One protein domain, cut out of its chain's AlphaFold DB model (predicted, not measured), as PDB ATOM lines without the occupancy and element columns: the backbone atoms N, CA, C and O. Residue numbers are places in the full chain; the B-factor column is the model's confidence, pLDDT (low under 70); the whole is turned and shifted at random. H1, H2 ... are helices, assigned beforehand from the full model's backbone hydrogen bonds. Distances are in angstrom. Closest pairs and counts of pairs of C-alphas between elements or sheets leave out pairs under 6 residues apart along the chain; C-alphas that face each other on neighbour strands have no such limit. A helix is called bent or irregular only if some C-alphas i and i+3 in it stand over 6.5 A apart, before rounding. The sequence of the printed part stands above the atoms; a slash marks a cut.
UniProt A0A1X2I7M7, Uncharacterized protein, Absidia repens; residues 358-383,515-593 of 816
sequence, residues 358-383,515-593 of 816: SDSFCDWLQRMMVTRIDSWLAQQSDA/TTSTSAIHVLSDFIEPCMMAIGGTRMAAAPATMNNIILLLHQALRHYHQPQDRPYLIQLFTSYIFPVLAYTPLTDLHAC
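Overview. This is residues 358 to 383 and 515 to 593 of the 816 residues of an uncharacterized protein of Absidia repens (UniProt A0A1X2I7M7). Four helices form an up-and-down bundle, each running against the one before it: H2 and H4 lie side by side in the middle, with the long H1 on one side of this pair and H5 on the other. Short H3 packs on H5 near one end, and short H6 packs on H4. The printed part has 105 residues with six named helices, H1 to H6 in order, and no named strand: all helix. It is compact, with a radius of gyration of the C-alphas of 13.0 A and spans of 35 by 25 by 22 A.

Arrangement. H1, residues 359 to 383, touches H2, residues 520 to 535, at a shallow tilt of 8 degrees, opposite ways; C-alphas 362 and 535 are closest, 5.9 A. The hub H4, residues 544 to 560, touches H1 with residues 546 to 553 alone, at a steep tilt of 38 degrees; C-alphas 370 and 546 are closest, 5.6 A. H4 and H5, residues 566 to 582, form a hairpin at 18 degrees; C-alphas 558 and 570 are closest, 7.1 A. H3, residues 537 to 540, touches H5; C-alphas 537 and 581 are closest, 5.5 A. H6, residues 590 to 593, touches H4; C-alphas 555 and 593 are closest, 5.0 A. H1 and H5 are apart. Every O i to N i+4 pair is within hydrogen-bond range in H1 and H4, 10 of 12 in H2 and 9 of 13 in H5; H3 and H6 are too short for such a pair.

Along the chain. H1 begins at C-alpha 359 (169.855, 114.050, 173.153) and measures 36.3 A. H2 measures 20.5 A, H4 24.3 A and H5 23.1 A. H6 ends at C-alpha 593 (186.384, 122.480, 195.236). H2 has a kink of 34 degrees near residue 527 and is only just irregular, C-alphas 526 and 529 being 6.9 A apart; H5 is irregular, C-alphas 576 and 579 being 7.1 A apart.

Size, cuts and confidence. The C-alphas farthest apart, of Ser 360 and Pro 564, are 38.1 A apart. Residues 384 to 514 are not printed; C-alphas 383 and 515 are 16.1 A apart across this cut. Of the links printed whole, none is long. Confidence is under 70 at residues 515 to 517.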
ATOM      1  N   SER A 358     165.258 115.474 173.897       87.12
ATOM      2  CA  SER A 358     166.103 114.828 172.881       87.12
ATOM      3  C   SER A 358     167.586 114.976 173.229       87.12
ATOM      4  O   SER A 358     167.994 116.001 173.776       87.12
ATOM      5  N   ASP A 359     168.411 113.988 172.880       87.94
ATOM      6  CA  ASP A 359     169.855 114.050 173.153       87.94
ATOM      7  C   ASP A 359     170.507 115.262 172.464       87.94
ATOM      8  O   ASP A 359     171.290 115.974 173.085       87.94
ATOM      9  N   SER A 360     170.051 115.613 171.255       86.81
ATOM     10  CA  SER A 360     170.478 116.830 170.548       86.81
ATOM     11  C   SER A 360     170.204 118.122 171.329       86.81
ATOM     12  O   SER A 360     171.027 119.037 171.333       86.81
ATOM     13  N   PHE A 361     169.070 118.216 172.032       88.94
ATOM     14  CA  PHE A 361     168.771 119.382 172.864       88.94
ATOM     15  C   PHE A 361     169.617 119.392 174.135       88.94
ATOM     16  O   PHE A 361     170.056 120.462 174.554       88.94
ATOM     17  N   CYS A 362     169.896 118.225 174.726       90.25
ATOM     18  CA  CYS A 362     170.843 118.115 175.836       90.25
ATOM     19  C   CYS A 362     172.241 118.593 175.427       90.25
ATOM     20  O   CYS A 362     172.803 119.442 176.117       90.25
ATOM     21  N   ASP A 363     172.770 118.115 174.303       89.25
ATOM     22  CA  ASP A 363     174.087 118.508 173.790       89.25
ATOM     23  C   ASP A 363     174.138 120.008 173.487       89.25
ATOM     24  O   ASP A 363     175.104 120.709 173.805       89.25
ATOM     25  N   TRP A 364     173.062 120.542 172.910       89.25
ATOM     26  CA  TRP A 364     172.925 121.970 172.663       89.25
ATOM     27  C   TRP A 364     172.899 122.795 173.961       89.25
ATOM     28  O   TRP A 364     173.657 123.760 174.092       89.25
ATOM     29  N   LEU A 365     172.102 122.394 174.958       90.88
ATOM     30  CA  LEU A 365     172.060 123.049 176.269       90.88
ATOM     31  C   LEU A 365     173.421 122.999 176.970       90.88
ATOM     32  O   LEU A 365     173.858 124.001 177.530       90.88
ATOM     33  N   GLN A 366     174.131 121.872 176.904       91.69
ATOM     34  CA  GLN A 366     175.476 121.747 177.465       91.69
ATOM     35  C   GLN A 366     176.454 122.728 176.810       91.69
ATOM     36  O   GLN A 366     177.213 123.396 177.517       91.69
ATOM     37  N   ARG A 367     176.413 122.871 175.477       88.81
ATOM     38  CA  ARG A 367     177.217 123.873 174.755       88.81
ATOM     39  C   ARG A 367     176.884 125.289 175.216       88.81
ATOM     40  O   ARG A 367     177.803 126.071 175.465       88.81
ATOM     41  N   MET A 368     175.605 125.606 175.406       87.50
ATOM     42  CA  MET A 368     175.178 126.902 175.946       87.50
ATOM     43  C   MET A 368     175.684 127.137 177.375       87.50
ATOM     44  O   MET A 368     176.170 128.226 177.676       87.50
ATOM     45  N   MET A 369     175.652 126.122 178.244       91.50
ATOM     46  CA  MET A 369     176.198 126.206 179.603       91.50
ATOM     47  C   MET A 369     177.698 126.486 179.611       91.50
ATOM     48  O   MET A 369     178.134 127.403 180.305       91.50
ATOM     49  N   VAL A 370     178.483 125.750 178.818       91.38
ATOM     50  CA  VAL A 370     179.929 125.996 178.669       91.38
ATOM     51  C   VAL A 370     180.174 127.430 178.228       91.38
ATOM     52  O   VAL A 370     180.925 128.163 178.863       91.38
ATOM     53  N   THR A 371     179.461 127.847 177.193       88.00
ATOM     54  CA  THR A 371     179.584 129.166 176.594       88.00
ATOM     55  C   THR A 371     179.257 130.285 177.593       88.00
ATOM     56  O   THR A 371     179.993 131.269 177.708       88.00
ATOM     57  N   ARG A 372     178.200 130.110 178.396       87.62
ATOM     58  CA  ARG A 372     177.814 131.037 179.469       87.62
ATOM     59  C   ARG A 372     178.868 131.110 180.576       87.62
ATOM     60  O   ARG A 372     179.188 132.205 181.041       87.62
ATOM     61  N   ILE A 373     179.421 129.967 180.985       91.00
ATOM     62  CA  ILE A 373     180.478 129.894 182.004       91.00
ATOM     63  C   ILE A 373     181.755 130.574 181.501       91.00
ATOM     64  O   ILE A 373     182.336 131.386 182.223       91.00
ATOM     65  N   ASP A 374     182.167 130.297 180.267       89.56
ATOM     66  CA  ASP A 374     183.375 130.862 179.665       89.56
ATOM     67  C   ASP A 374     183.257 132.379 179.490       89.56
ATOM     68  O   ASP A 374     184.184 133.118 179.831       89.56
ATOM     69  N   SER A 375     182.090 132.859 179.047       87.62
ATOM     70  CA  SER A 375     181.757 134.286 178.989       87.62
ATOM     71  C   SER A 375     181.904 134.953 180.362       87.62
ATOM     72  O   SER A 375     182.585 135.976 180.497       87.62
ATOM     73  N   TRP A 376     181.355 134.337 181.412       90.81
ATOM     74  CA  TRP A 376     181.484 134.843 182.778       90.81
ATOM     75  C   TRP A 376     182.944 134.837 183.268       90.81
ATOM     76  O   TRP A 376     183.417 135.821 183.843       90.81
ATOM     77  N   LEU A 377     183.697 133.762 183.010       88.69
ATOM     78  CA  LEU A 377     185.111 133.653 183.384       88.69
ATOM     79  C   LEU A 377     185.977 134.701 182.671       88.69
ATOM     80  O   LEU A 377     186.847 135.310 183.306       88.69
ATOM     81  N   ALA A 378     185.715 134.953 181.386       88.94
ATOM     82  CA  ALA A 378     186.391 135.982 180.605       88.94
ATOM     83  C   ALA A 378     186.153 137.376 181.209       88.94
ATOM     84  O   ALA A 378     187.122 138.078 181.518       88.94
ATOM     85  N   GLN A 379     184.896 137.723 181.516       88.38
ATOM     86  CA  GLN A 379     184.539 138.997 182.159       88.38
ATOM     87  C   GLN A 379     185.259 139.201 183.504       88.38
ATOM     88  O   GLN A 379     185.736 140.298 183.811       88.38
ATOM     89  N   GLN A 380     185.397 138.143 184.309       87.69
ATOM     90  CA  GLN A 380     186.119 138.203 185.587       87.69
ATOM     91  C   GLN A 380     187.631 138.392 185.411       87.69
ATOM     92  O   GLN A 380     188.284 139.022 186.254       87.69
ATOM     93  N   SER A 381     188.209 137.839 184.343       87.19
ATOM     94  CA  SER A 381     189.632 137.994 184.035       87.19
ATOM     95  C   SER A 381     189.965 139.426 183.600       87.19
ATOM     96  O   SER A 381     190.922 140.017 184.114       87.19
ATOM     97  N   ASP A 382     189.102 140.031 182.782       84.81
ATOM     98  CA  ASP A 382     189.248 141.411 182.327       84.81
ATOM     99  C   ASP A 382     189.089 142.395 183.485       84.81
ATOM    100  O   ASP A 382     189.950 143.250 183.690       84.81
ATOM    101  N   ALA A 383     188.075 142.209 184.340       81.38
ATOM    102  CA  ALA A 383     187.857 143.061 185.511       81.38
ATOM    103  C   ALA A 383     189.057 143.091 186.480       81.38
ATOM    104  O   ALA A 383     189.315 144.109 187.137       81.38
ATOM    105  N   THR A 515     171.992 140.560 181.236       54.12
ATOM    106  CA  THR A 515     172.176 141.041 182.600       54.12
ATOM    107  C   THR A 515     173.485 140.441 183.089       54.12
ATOM    108  O   THR A 515     173.613 139.224 183.239       54.12
ATOM    109  N   THR A 516     174.518 141.280 183.199       59.19
ATOM    110  CA  THR A 516     175.866 140.842 183.548       59.19
ATOM    111  C   THR A 516     175.798 140.392 184.988       59.19
ATOM    112  O   THR A 516     175.975 141.184 185.914       59.19
ATOM    113  N   SER A 517     175.429 139.132 185.178       61.41
ATOM    114  CA  SER A 517     175.332 138.517 186.475       61.41
ATOM    115  C   SER A 517     176.733 138.525 187.061       61.41
ATOM    116  O   SER A 517     177.609 137.743 186.695       61.41
ATOM    117  N   THR A 518     176.990 139.493 187.939       74.88
ATOM    118  CA  THR A 518     178.338 139.728 188.457       74.88
ATOM    119  C   THR A 518     178.790 138.610 189.395       74.88
ATOM    120  O   THR A 518     179.978 138.503 189.691       74.88
ATOM    121  N   SER A 519     177.856 137.780 189.875       90.94
ATOM    122  CA  SER A 519     178.102 136.723 190.856       90.94
ATOM    123  C   SER A 519     178.027 135.339 190.221       90.94
ATOM    124  O   SER A 519     177.050 135.010 189.555       90.94
ATOM    125  N   ALA A 520     179.014 134.493 190.524       93.75
ATOM    126  CA  ALA A 520     178.993 133.076 190.159       93.75
ATOM    127  C   ALA A 520     177.747 132.354 190.698       93.75
ATOM    128  O   ALA A 520     177.246 131.439 190.057       93.75
ATOM    129  N   ILE A 521     177.241 132.777 191.862       94.62
ATOM    130  CA  ILE A 521     176.077 132.161 192.514       94.62
ATOM    131  C   ILE A 521     174.824 132.354 191.670       94.62
ATOM    132  O   ILE A 521     174.100 131.397 191.470       94.62
ATOM    133  N   HIS A 522     174.616 133.554 191.128       92.38
ATOM    134  CA  HIS A 522     173.479 133.841 190.256       92.38
ATOM    135  C   HIS A 522     173.569 133.068 188.937       92.38
ATOM    136  O   HIS A 522     172.570 132.559 188.456       92.38
ATOM    137  N   VAL A 523     174.767 132.909 188.359       92.94
ATOM    138  CA  VAL A 523     174.932 132.033 187.181       92.94
ATOM    139  C   VAL A 523     174.585 130.579 187.530       92.94
ATOM    140  O   VAL A 523     173.941 129.897 186.735       92.94
ATOM    141  N   LEU A 524     174.975 130.111 188.722       95.25
ATOM    142  CA  LEU A 524     174.637 128.770 189.198       95.25
ATOM    143  C   LEU A 524     173.128 128.590 189.414       95.25
ATOM    144  O   LEU A 524     172.573 127.642 188.869       95.25
ATOM    145  N   SER A 525     172.476 129.492 190.151       93.75
ATOM    146  CA  SER A 525     171.060 129.378 190.524       93.75
ATOM    147  C   SER A 525     170.102 129.694 189.394       93.75
ATOM    148  O   SER A 525     169.113 128.995 189.207       93.75
ATOM    149  N   ASP A 526     170.391 130.741 188.630       91.00
ATOM    150  CA  ASP A 526     169.406 131.308 187.715       91.00
ATOM    151  C   ASP A 526     169.480 130.647 186.336       91.00
ATOM    152  O   ASP A 526     168.535 130.762 185.568       91.00
ATOM    153  N   PHE A 527     170.583 129.953 186.016       91.69
ATOM    154  CA  PHE A 527     170.808 129.351 184.699       91.69
ATOM    155  C   PHE A 527     171.273 127.890 184.774       91.69
ATOM    156  O   PHE A 527     170.601 126.998 184.260       91.69
ATOM    157  N   ILE A 528     172.403 127.616 185.437       93.94
ATOM    158  CA  ILE A 528     173.034 126.284 185.409       93.94
ATOM    159  C   ILE A 528     172.169 125.221 186.091       93.94
ATOM    160  O   ILE A 528     171.983 124.143 185.537       93.94
ATOM    161  N   GLU A 529     171.630 125.502 187.274       93.56
ATOM    162  CA  GLU A 529     170.789 124.564 188.018       93.56
ATOM    163  C   GLU A 529     169.504 124.181 187.263       93.56
ATOM    164  O   GLU A 529     169.281 122.978 187.099       93.56
ATOM    165  N   PRO A 530     168.698 125.120 186.731       92.12
ATOM    166  CA  PRO A 530     167.552 124.763 185.898       92.12
ATOM    167  C   PRO A 530     167.932 123.913 184.675       92.12
ATOM    168  O   PRO A 530     167.245 122.935 184.376       92.12
ATOM    169  N   CYS A 531     169.048 124.218 183.999       91.75
ATOM    170  CA  CYS A 531     169.541 123.395 182.889       91.75
ATOM    171  C   CYS A 531     169.925 121.979 183.351       91.75
ATOM    172  O   CYS A 531     169.555 121.003 182.704       91.75
ATOM    173  N   MET A 532     170.619 121.841 184.488       91.44
ATOM    174  CA  MET A 532     170.964 120.528 185.050       91.44
ATOM    175  C   MET A 532     169.722 119.733 185.468       91.44
ATOM    176  O   MET A 532     169.692 118.520 185.273       91.44
ATOM    177  N   MET A 533     168.694 120.393 186.015       89.62
ATOM    178  CA  MET A 533     167.412 119.748 186.326       89.62
ATOM    179  C   MET A 533     166.738 119.191 185.072       89.62
ATOM    180  O   MET A 533     166.183 118.099 185.124       89.62
ATOM    181  N   ALA A 534     166.804 119.923 183.960       87.62
ATOM    182  CA  ALA A 534     166.193 119.514 182.703       87.62
ATOM    183  C   ALA A 534     166.954 118.386 181.993       87.62
ATOM    184  O   ALA A 534     166.339 117.488 181.428       87.62
ATOM    185  N   ILE A 535     168.290 118.427 182.015       88.12
ATOM    186  CA  ILE A 535     169.136 117.402 181.388       88.12
ATOM    187  C   ILE A 535     169.146 116.116 182.227       88.12
ATOM    188  O   ILE A 535     169.141 115.014 181.680       88.12
ATOM    189  N   GLY A 536     169.151 116.245 183.554       86.12
ATOM    190  CA  GLY A 536     169.309 115.133 184.484       86.12
ATOM    191  C   GLY A 536     170.772 114.714 184.681       86.12
ATOM    192  O   GLY A 536     171.635 114.902 183.821       86.12
ATOM    193  N   GLY A 537     171.069 114.127 185.845       81.50
ATOM    194  CA  GLY A 537     172.442 113.778 186.236       81.50
ATOM    195  C   GLY A 537     173.104 112.739 185.323       81.50
ATOM    196  O   GLY A 537     174.273 112.883 184.978       81.50
ATOM    197  N   THR A 538     172.355 111.729 184.875       81.25
ATOM    198  CA  THR A 538     172.880 110.646 184.024       81.25
ATOM    199  C   THR A 538     173.313 111.135 182.644       81.25
ATOM    200  O   THR A 538     174.306 110.657 182.110       81.25
ATOM    201  N   ARG A 539     172.618 112.120 182.067       86.56
ATOM    202  CA  ARG A 539     172.992 112.702 180.769       86.56
ATOM    203  C   ARG A 539     174.107 113.730 180.894       86.56
ATOM    204  O   ARG A 539     174.958 113.805 180.017       86.56
ATOM    205  N   MET A 540     174.166 114.467 182.005       90.06
ATOM    206  CA  MET A 540     175.304 115.351 182.294       90.06
ATOM    207  C   MET A 540     176.631 114.587 182.420       90.06
ATOM    208  O   MET A 540     177.686 115.160 182.154       90.06
ATOM    209  N   ALA A 541     176.592 113.296 182.762       87.56
ATOM    210  CA  ALA A 541     177.772 112.437 182.743       87.56
ATOM    211  C   ALA A 541     178.411 112.283 181.359       87.56
ATOM    212  O   ALA A 541     179.629 112.164 181.267       87.56
ATOM    213  N   ALA A 542     177.632 112.363 180.278       87.88
ATOM    214  CA  ALA A 542     178.176 112.322 178.922       87.88
ATOM    215  C   ALA A 542     179.021 113.570 178.577       87.88
ATOM    216  O   ALA A 542     179.722 113.578 177.567       87.88
ATOM    217  N   ALA A 543     179.001 114.607 179.427       91.12
ATOM    218  CA  ALA A 543     179.644 115.897 179.192       91.12
ATOM    219  C   ALA A 543     180.634 116.307 180.305       91.12
ATOM    220  O   ALA A 543     180.442 117.335 180.973       91.12
ATOM    221  N   PRO A 544     181.745 115.567 180.498       90.94
ATOM    222  CA  PRO A 544     182.722 115.851 181.555       90.94
ATOM    223  C   PRO A 544     183.321 117.255 181.494       90.94
ATOM    224  O   PRO A 544     183.591 117.857 182.533       90.94
ATOM    225  N   ALA A 545     183.531 117.801 180.293       91.12
ATOM    226  CA  ALA A 545     184.071 119.149 180.123       91.12
ATOM    227  C   ALA A 545     183.129 120.211 180.716       91.12
ATOM    228  O   ALA A 545     183.563 121.062 181.496       91.12
ATOM    229  N   THR A 546     181.831 120.107 180.422       93.38
ATOM    230  CA  THR A 546     180.790 120.982 180.976       93.38
ATOM    231  C   THR A 546     180.748 120.877 182.496       93.38
ATOM    232  O   THR A 546     180.735 121.893 183.189       93.38
ATOM    233  N   MET A 547     180.813 119.657 183.033       95.19
ATOM    234  CA  MET A 547     180.804 119.427 184.478       95.19
ATOM    235  C   MET A 547     182.043 119.987 185.182       95.19
ATOM    236  O   MET A 547     181.910 120.612 186.233       95.19
ATOM    237  N   ASN A 548     183.233 119.858 184.595       93.88
ATOM    238  CA  ASN A 548     184.437 120.491 185.135       93.88
ATOM    239  C   ASN A 548     184.324 122.026 185.132       93.88
ATOM    240  O   ASN A 548     184.668 122.662 186.128       93.88
ATOM    241  N   ASN A 549     183.749 122.630 184.088       93.88
ATOM    242  CA  ASN A 549     183.478 124.072 184.061       93.88
ATOM    243  C   ASN A 549     182.486 124.502 185.157       93.88
ATOM    244  O   ASN A 549     182.701 125.521 185.820       93.88
ATOM    245  N   ILE A 550     181.448 123.702 185.418       96.06
ATOM    246  CA  ILE A 550     180.514 123.936 186.530       96.06
ATOM    247  C   ILE A 550     181.242 123.840 187.878       96.06
ATOM    248  O   ILE A 550     181.023 124.680 188.750       96.06
ATOM    249  N   ILE A 551     182.152 122.879 188.058       96.50
ATOM    250  CA  ILE A 551     182.963 122.748 189.281       96.50
ATOM    251  C   ILE A 551     183.874 123.958 189.470       96.50
ATOM    252  O   ILE A 551     184.000 124.450 190.593       96.50
ATOM    253  N   LEU A 552     184.481 124.470 188.399       94.50
ATOM    254  CA  LEU A 552     185.279 125.694 188.449       94.50
ATOM    255  C   LEU A 552     184.422 126.896 188.859       94.50
ATOM    256  O   LEU A 552     184.844 127.672 189.723       94.50
ATOM    257  N   LEU A 553     183.214 127.028 188.303       95.69
ATOM    258  CA  LEU A 553     182.265 128.076 188.678       95.69
ATOM    259  C   LEU A 553     181.834 127.948 190.149       95.69
ATOM    260  O   LEU A 553     181.888 128.928 190.893       95.69
ATOM    261  N   LEU A 554     181.497 126.738 190.603       96.69
ATOM    262  CA  LEU A 554     181.158 126.435 191.996       96.69
ATOM    263  C   LEU A 554     182.317 126.743 192.946       96.69
ATOM    264  O   LEU A 554     182.124 127.327 194.012       96.69
ATOM    265  N   HIS A 555     183.541 126.419 192.545       96.06
ATOM    266  CA  HIS A 555     184.737 126.742 193.304       96.06
ATOM    267  C   HIS A 555     184.930 128.266 193.430       96.06
ATOM    268  O   HIS A 555     185.288 128.751 194.506       96.06
ATOM    269  N   GLN A 556     184.645 129.052 192.382       95.19
ATOM    270  CA  GLN A 556     184.630 130.519 192.489       95.19
ATOM    271  C   GLN A 556     183.499 131.014 193.402       95.19
ATOM    272  O   GLN A 556     183.742 131.878 194.247       95.19
ATOM    273  N   ALA A 557     182.293 130.446 193.291       95.94
ATOM    274  CA  ALA A 557     181.152 130.790 194.139       95.94
ATOM    275  C   ALA A 557     181.451 130.539 195.627       95.94
ATOM    276  O   ALA A 557     181.269 131.427 196.457       95.94
ATOM    277  N   LEU A 558     182.022 129.383 195.972       96.19
ATOM    278  CA  LEU A 558     182.411 129.037 197.343       96.19
ATOM    279  C   LEU A 558     183.531 129.922 197.908       96.19
ATOM    280  O   LEU A 558     183.615 130.095 199.123       96.19
ATOM    281  N   ARG A 559     184.396 130.491 197.059       95.12
ATOM    282  CA  ARG A 559     185.429 131.450 197.495       95.12
ATOM    283  C   ARG A 559     184.886 132.851 197.741       95.12
ATOM    284  O   ARG A 559     185.474 133.588 198.531       95.12
ATOM    285  N   HIS A 560     183.825 133.229 197.035       92.56
ATOM    286  CA  HIS A 560     183.385 134.619 196.936       92.56
ATOM    287  C   HIS A 560     181.943 134.862 197.390       92.56
ATOM    288  O   HIS A 560     181.469 135.988 197.265       92.56
ATOM    289  N   TYR A 561     181.256 133.864 197.953       91.88
ATOM    290  CA  TYR A 561     179.914 134.068 198.493       91.88
ATOM    291  C   TYR A 561     179.924 135.117 199.611       91.88
ATOM    292  O   TYR A 561     180.800 135.141 200.480       91.88
ATOM    293  N   HIS A 562     178.941 136.011 199.567       89.19
ATOM    294  CA  HIS A 562     178.823 137.108 200.522       89.19
ATOM    295  C   HIS A 562     177.781 136.820 201.593       89.19
ATOM    296  O   HIS A 562     177.934 137.283 202.726       89.19
ATOM    297  N   GLN A 563     176.732 136.069 201.254       91.38
ATOM    298  CA  GLN A 563     175.613 135.858 202.150       91.38
ATOM    299  C   GLN A 563     175.669 134.444 202.756       91.38
ATOM    300  O   GLN A 563     175.812 133.465 202.025       91.38
ATOM    301  N   PRO A 564     175.564 134.282 204.089       91.81
ATOM    302  CA  PRO A 564     175.607 132.961 204.724       91.81
ATOM    303  C   PRO A 564     174.551 131.975 204.204       91.81
ATOM    304  O   PRO A 564     174.797 130.771 204.219       91.81
ATOM    305  N   GLN A 565     173.404 132.475 203.731       93.56
ATOM    306  CA  GLN A 565     172.334 131.676 203.124       93.56
ATOM    307  C   GLN A 565     172.710 131.022 201.789       93.56
ATOM    308  O   GLN A 565     172.102 130.018 201.431       93.56
ATOM    309  N   ASP A 566     173.733 131.523 201.093       94.38
ATOM    310  CA  ASP A 566     174.175 130.944 199.820       94.38
ATOM    311  C   ASP A 566     174.925 129.624 200.054       94.38
ATOM    312  O   ASP A 566     174.954 128.737 199.207       94.38
ATOM    313  N   ARG A 567     175.547 129.462 201.229       95.19
ATOM    314  CA  ARG A 567     176.410 128.313 201.518       95.19
ATOM    315  C   ARG A 567     175.652 126.974 201.546       95.19
ATOM    316  O   ARG A 567     176.144 126.043 200.913       95.19
ATOM    317  N   PRO A 568     174.490 126.835 202.217       96.06
ATOM    318  CA  PRO A 568     173.671 125.623 202.125       96.06
ATOM    319  C   PRO A 568     173.283 125.263 200.689       96.06
ATOM    320  O   PRO A 568     173.362 124.094 200.325       96.06
ATOM    321  N   TYR A 569     172.934 126.264 199.878       95.75
ATOM    322  CA  TYR A 569     172.607 126.083 198.467       95.75
ATOM    323  C   TYR A 569     173.798 125.520 197.672       95.75
ATOM    324  O   TYR A 569     173.693 124.471 197.042       95.75
ATOM    325  N   LEU A 570     174.978 126.138 197.789       96.44
ATOM    326  CA  LEU A 570     176.193 125.656 197.118       96.44
ATOM    327  C   LEU A 570     176.605 124.249 197.584       96.44
ATOM    328  O   LEU A 570     177.155 123.474 196.806       96.44
ATOM    329  N   ILE A 571     176.337 123.907 198.848       96.12
ATOM    330  CA  ILE A 571     176.551 122.556 199.384       96.12
ATOM    331  C   ILE A 571     175.573 121.554 198.756       96.12
ATOM    332  O   ILE A 571     175.984 120.452 198.394       96.12
ATOM    333  N   GLN A 572     174.306 121.937 198.596       95.06
ATOM    334  CA  GLN A 572     173.274 121.105 197.981       95.06
ATOM    335  C   GLN A 572     173.609 120.751 196.525       95.06
ATOM    336  O   GLN A 572     173.350 119.625 196.103       95.06
ATOM    337  N   LEU A 573     174.262 121.648 195.776       95.12
ATOM    338  CA  LEU A 573     174.679 121.368 194.396       95.12
ATOM    339  C   LEU A 573     175.610 120.147 194.283       95.12
ATOM    340  O   LEU A 573     175.512 119.392 193.312       95.12
ATOM    341  N   PHE A 574     176.469 119.900 195.283       94.50
ATOM    342  CA  PHE A 574     177.311 118.699 195.288       94.50
ATOM    343  C   PHE A 574     176.474 117.426 195.340       94.50
ATOM    344  O   PHE A 574     176.688 116.506 194.554       94.50
ATOM    345  N   THR A 575     175.517 117.388 196.264       91.38
ATOM    346  CA  THR A 575     174.705 116.202 196.531       91.38
ATOM    347  C   THR A 575     173.656 115.967 195.451       91.38
ATOM    348  O   THR A 575     173.384 114.820 195.119       91.38
ATOM    349  N   SER A 576     173.088 117.035 194.886       90.12
ATOM    350  CA  SER A 576     171.993 116.942 193.918       90.12
ATOM    351  C   SER A 576     172.458 116.718 192.478       90.12
ATOM    352  O   SER A 576     171.731 116.078 191.725       90.12
ATOM    353  N   TYR A 577     173.643 117.208 192.090       91.19
ATOM    354  CA  TYR A 577     174.075 117.184 190.683       91.19
ATOM    355  C   TYR A 577     175.480 116.627 190.473       91.19
ATOM    356  O   TYR A 577     175.683 115.800 189.589       91.19
ATOM    357  N   ILE A 578     176.458 117.031 191.286       93.56
ATOM    358  CA  ILE A 578     177.865 116.684 191.022       93.56
ATOM    359  C   ILE A 578     178.162 115.215 191.337       93.56
ATOM    360  O   ILE A 578     178.781 114.530 190.528       93.56
ATOM    361  N   PHE A 579     177.733 114.708 192.491       91.94
ATOM    362  CA  PHE A 579     177.983 113.310 192.852       91.94
ATOM    363  C   PHE A 579     177.230 112.290 191.999       91.94
ATOM    364  O   PHE A 579     177.837 111.271 191.672       91.94
ATOM    365  N   PRO A 580     175.974 112.540 191.578       89.88
ATOM    366  CA  PRO A 580     175.337 111.696 190.577       89.88
ATOM    367  C   PRO A 580     176.160 111.554 189.288       89.88
ATOM    368  O   PRO A 580     176.308 110.456 188.770       89.88
ATOM    369  N   VAL A 581     176.761 112.642 188.804       91.62
ATOM    370  CA  VAL A 581     177.625 112.621 187.612       91.62
ATOM    371  C   VAL A 581     178.935 111.869 187.872       91.62
ATOM    372  O   VAL A 581     179.391 111.118 187.012       91.62
ATOM    373  N   LEU A 582     179.535 112.046 189.053       91.44
ATOM    374  CA  LEU A 582     180.831 111.452 189.403       91.44
ATOM    375  C   LEU A 582     180.846 109.920 189.294       91.44
ATOM    376  O   LEU A 582     181.869 109.350 188.928       91.44
ATOM    377  N   ALA A 583     179.709 109.267 189.555       88.00
ATOM    378  CA  ALA A 583     179.572 107.816 189.414       88.00
ATOM    379  C   ALA A 583     179.849 107.312 187.987       88.00
ATOM    380  O   ALA A 583     180.207 106.155 187.800       88.00
ATOM    381  N   TYR A 584     179.689 108.170 186.982       89.56
ATOM    382  CA  TYR A 584     179.891 107.822 185.579       89.56
ATOM    383  C   TYR A 584     181.197 108.349 185.009       89.56
ATOM    384  O   TYR A 584     181.703 107.808 184.028       89.56
ATOM    385  N   THR A 585     181.719 109.456 185.541       90.50
ATOM    386  CA  THR A 585     182.884 110.114 184.947       90.50
ATOM    387  C   THR A 585     183.701 110.849 186.005       90.50
ATOM    388  O   THR A 585     183.135 111.625 186.781       90.50
ATOM    389  N   PRO A 586     185.033 110.661 186.042       90.44
ATOM    390  CA  PRO A 586     185.875 111.277 187.052       90.44
ATOM    391  C   PRO A 586     185.987 112.788 186.823       90.44
ATOM    392  O   PRO A 586     186.117 113.270 185.695       90.44
ATOM    393  N   LEU A 587     185.962 113.550 187.918       91.00
ATOM    394  CA  LEU A 587     185.933 115.015 187.903       91.00
ATOM    395  C   LEU A 587     187.229 115.584 188.503       91.00
ATOM    396  O   LEU A 587     187.429 115.565 189.721       91.00
ATOM    397  N   THR A 588     188.116 116.107 187.650       87.75
ATOM    398  CA  THR A 588     189.528 116.393 187.980       87.75
ATOM    399  C   THR A 588     189.734 117.510 189.009       87.75
ATOM    400  O   THR A 588     190.722 117.491 189.739       87.75
ATOM    401  N   ASP A 589     188.793 118.451 189.130       91.62
ATOM    402  CA  ASP A 589     188.891 119.601 190.049       91.62
ATOM    403  C   ASP A 589     187.973 119.502 191.278       91.62
ATOM    404  O   ASP A 589     187.950 120.393 192.140       91.62
ATOM    405  N   LEU A 590     187.230 118.400 191.407       95.44
ATOM    406  CA  LEU A 590     186.235 118.244 192.463       95.44
ATOM    407  C   LEU A 590     186.858 118.293 193.860       95.44
ATOM    408  O   LEU A 590     186.339 118.965 194.754       95.44
ATOM    409  N   HIS A 591     188.005 117.636 194.054       95.44
ATOM    410  CA  HIS A 591     188.689 117.645 195.346       95.44
ATOM    411  C   HIS A 591     189.081 119.063 195.780       95.44
ATOM    412  O   HIS A 591     188.859 119.443 196.932       95.44
ATOM    413  N   ALA A 592     189.633 119.866 194.864       95.56
ATOM    414  CA  ALA A 592     190.024 121.246 195.147       95.56
ATOM    415  C   ALA A 592     188.810 122.106 195.534       95.56
ATOM    416  O   ALA A 592     188.901 122.925 196.452       95.56
ATOM    417  N   CYS A 593     187.664 121.868 194.889       96.56
ATOM    418  CA  CYS A 593     186.384 122.480 195.236       96.56
ATOM    419  C   CYS A 593     185.913 122.088 196.645       96.56
ATOM    420  O   CYS A 593     185.653 122.958 197.479       96.56
TER     421      CYS A 593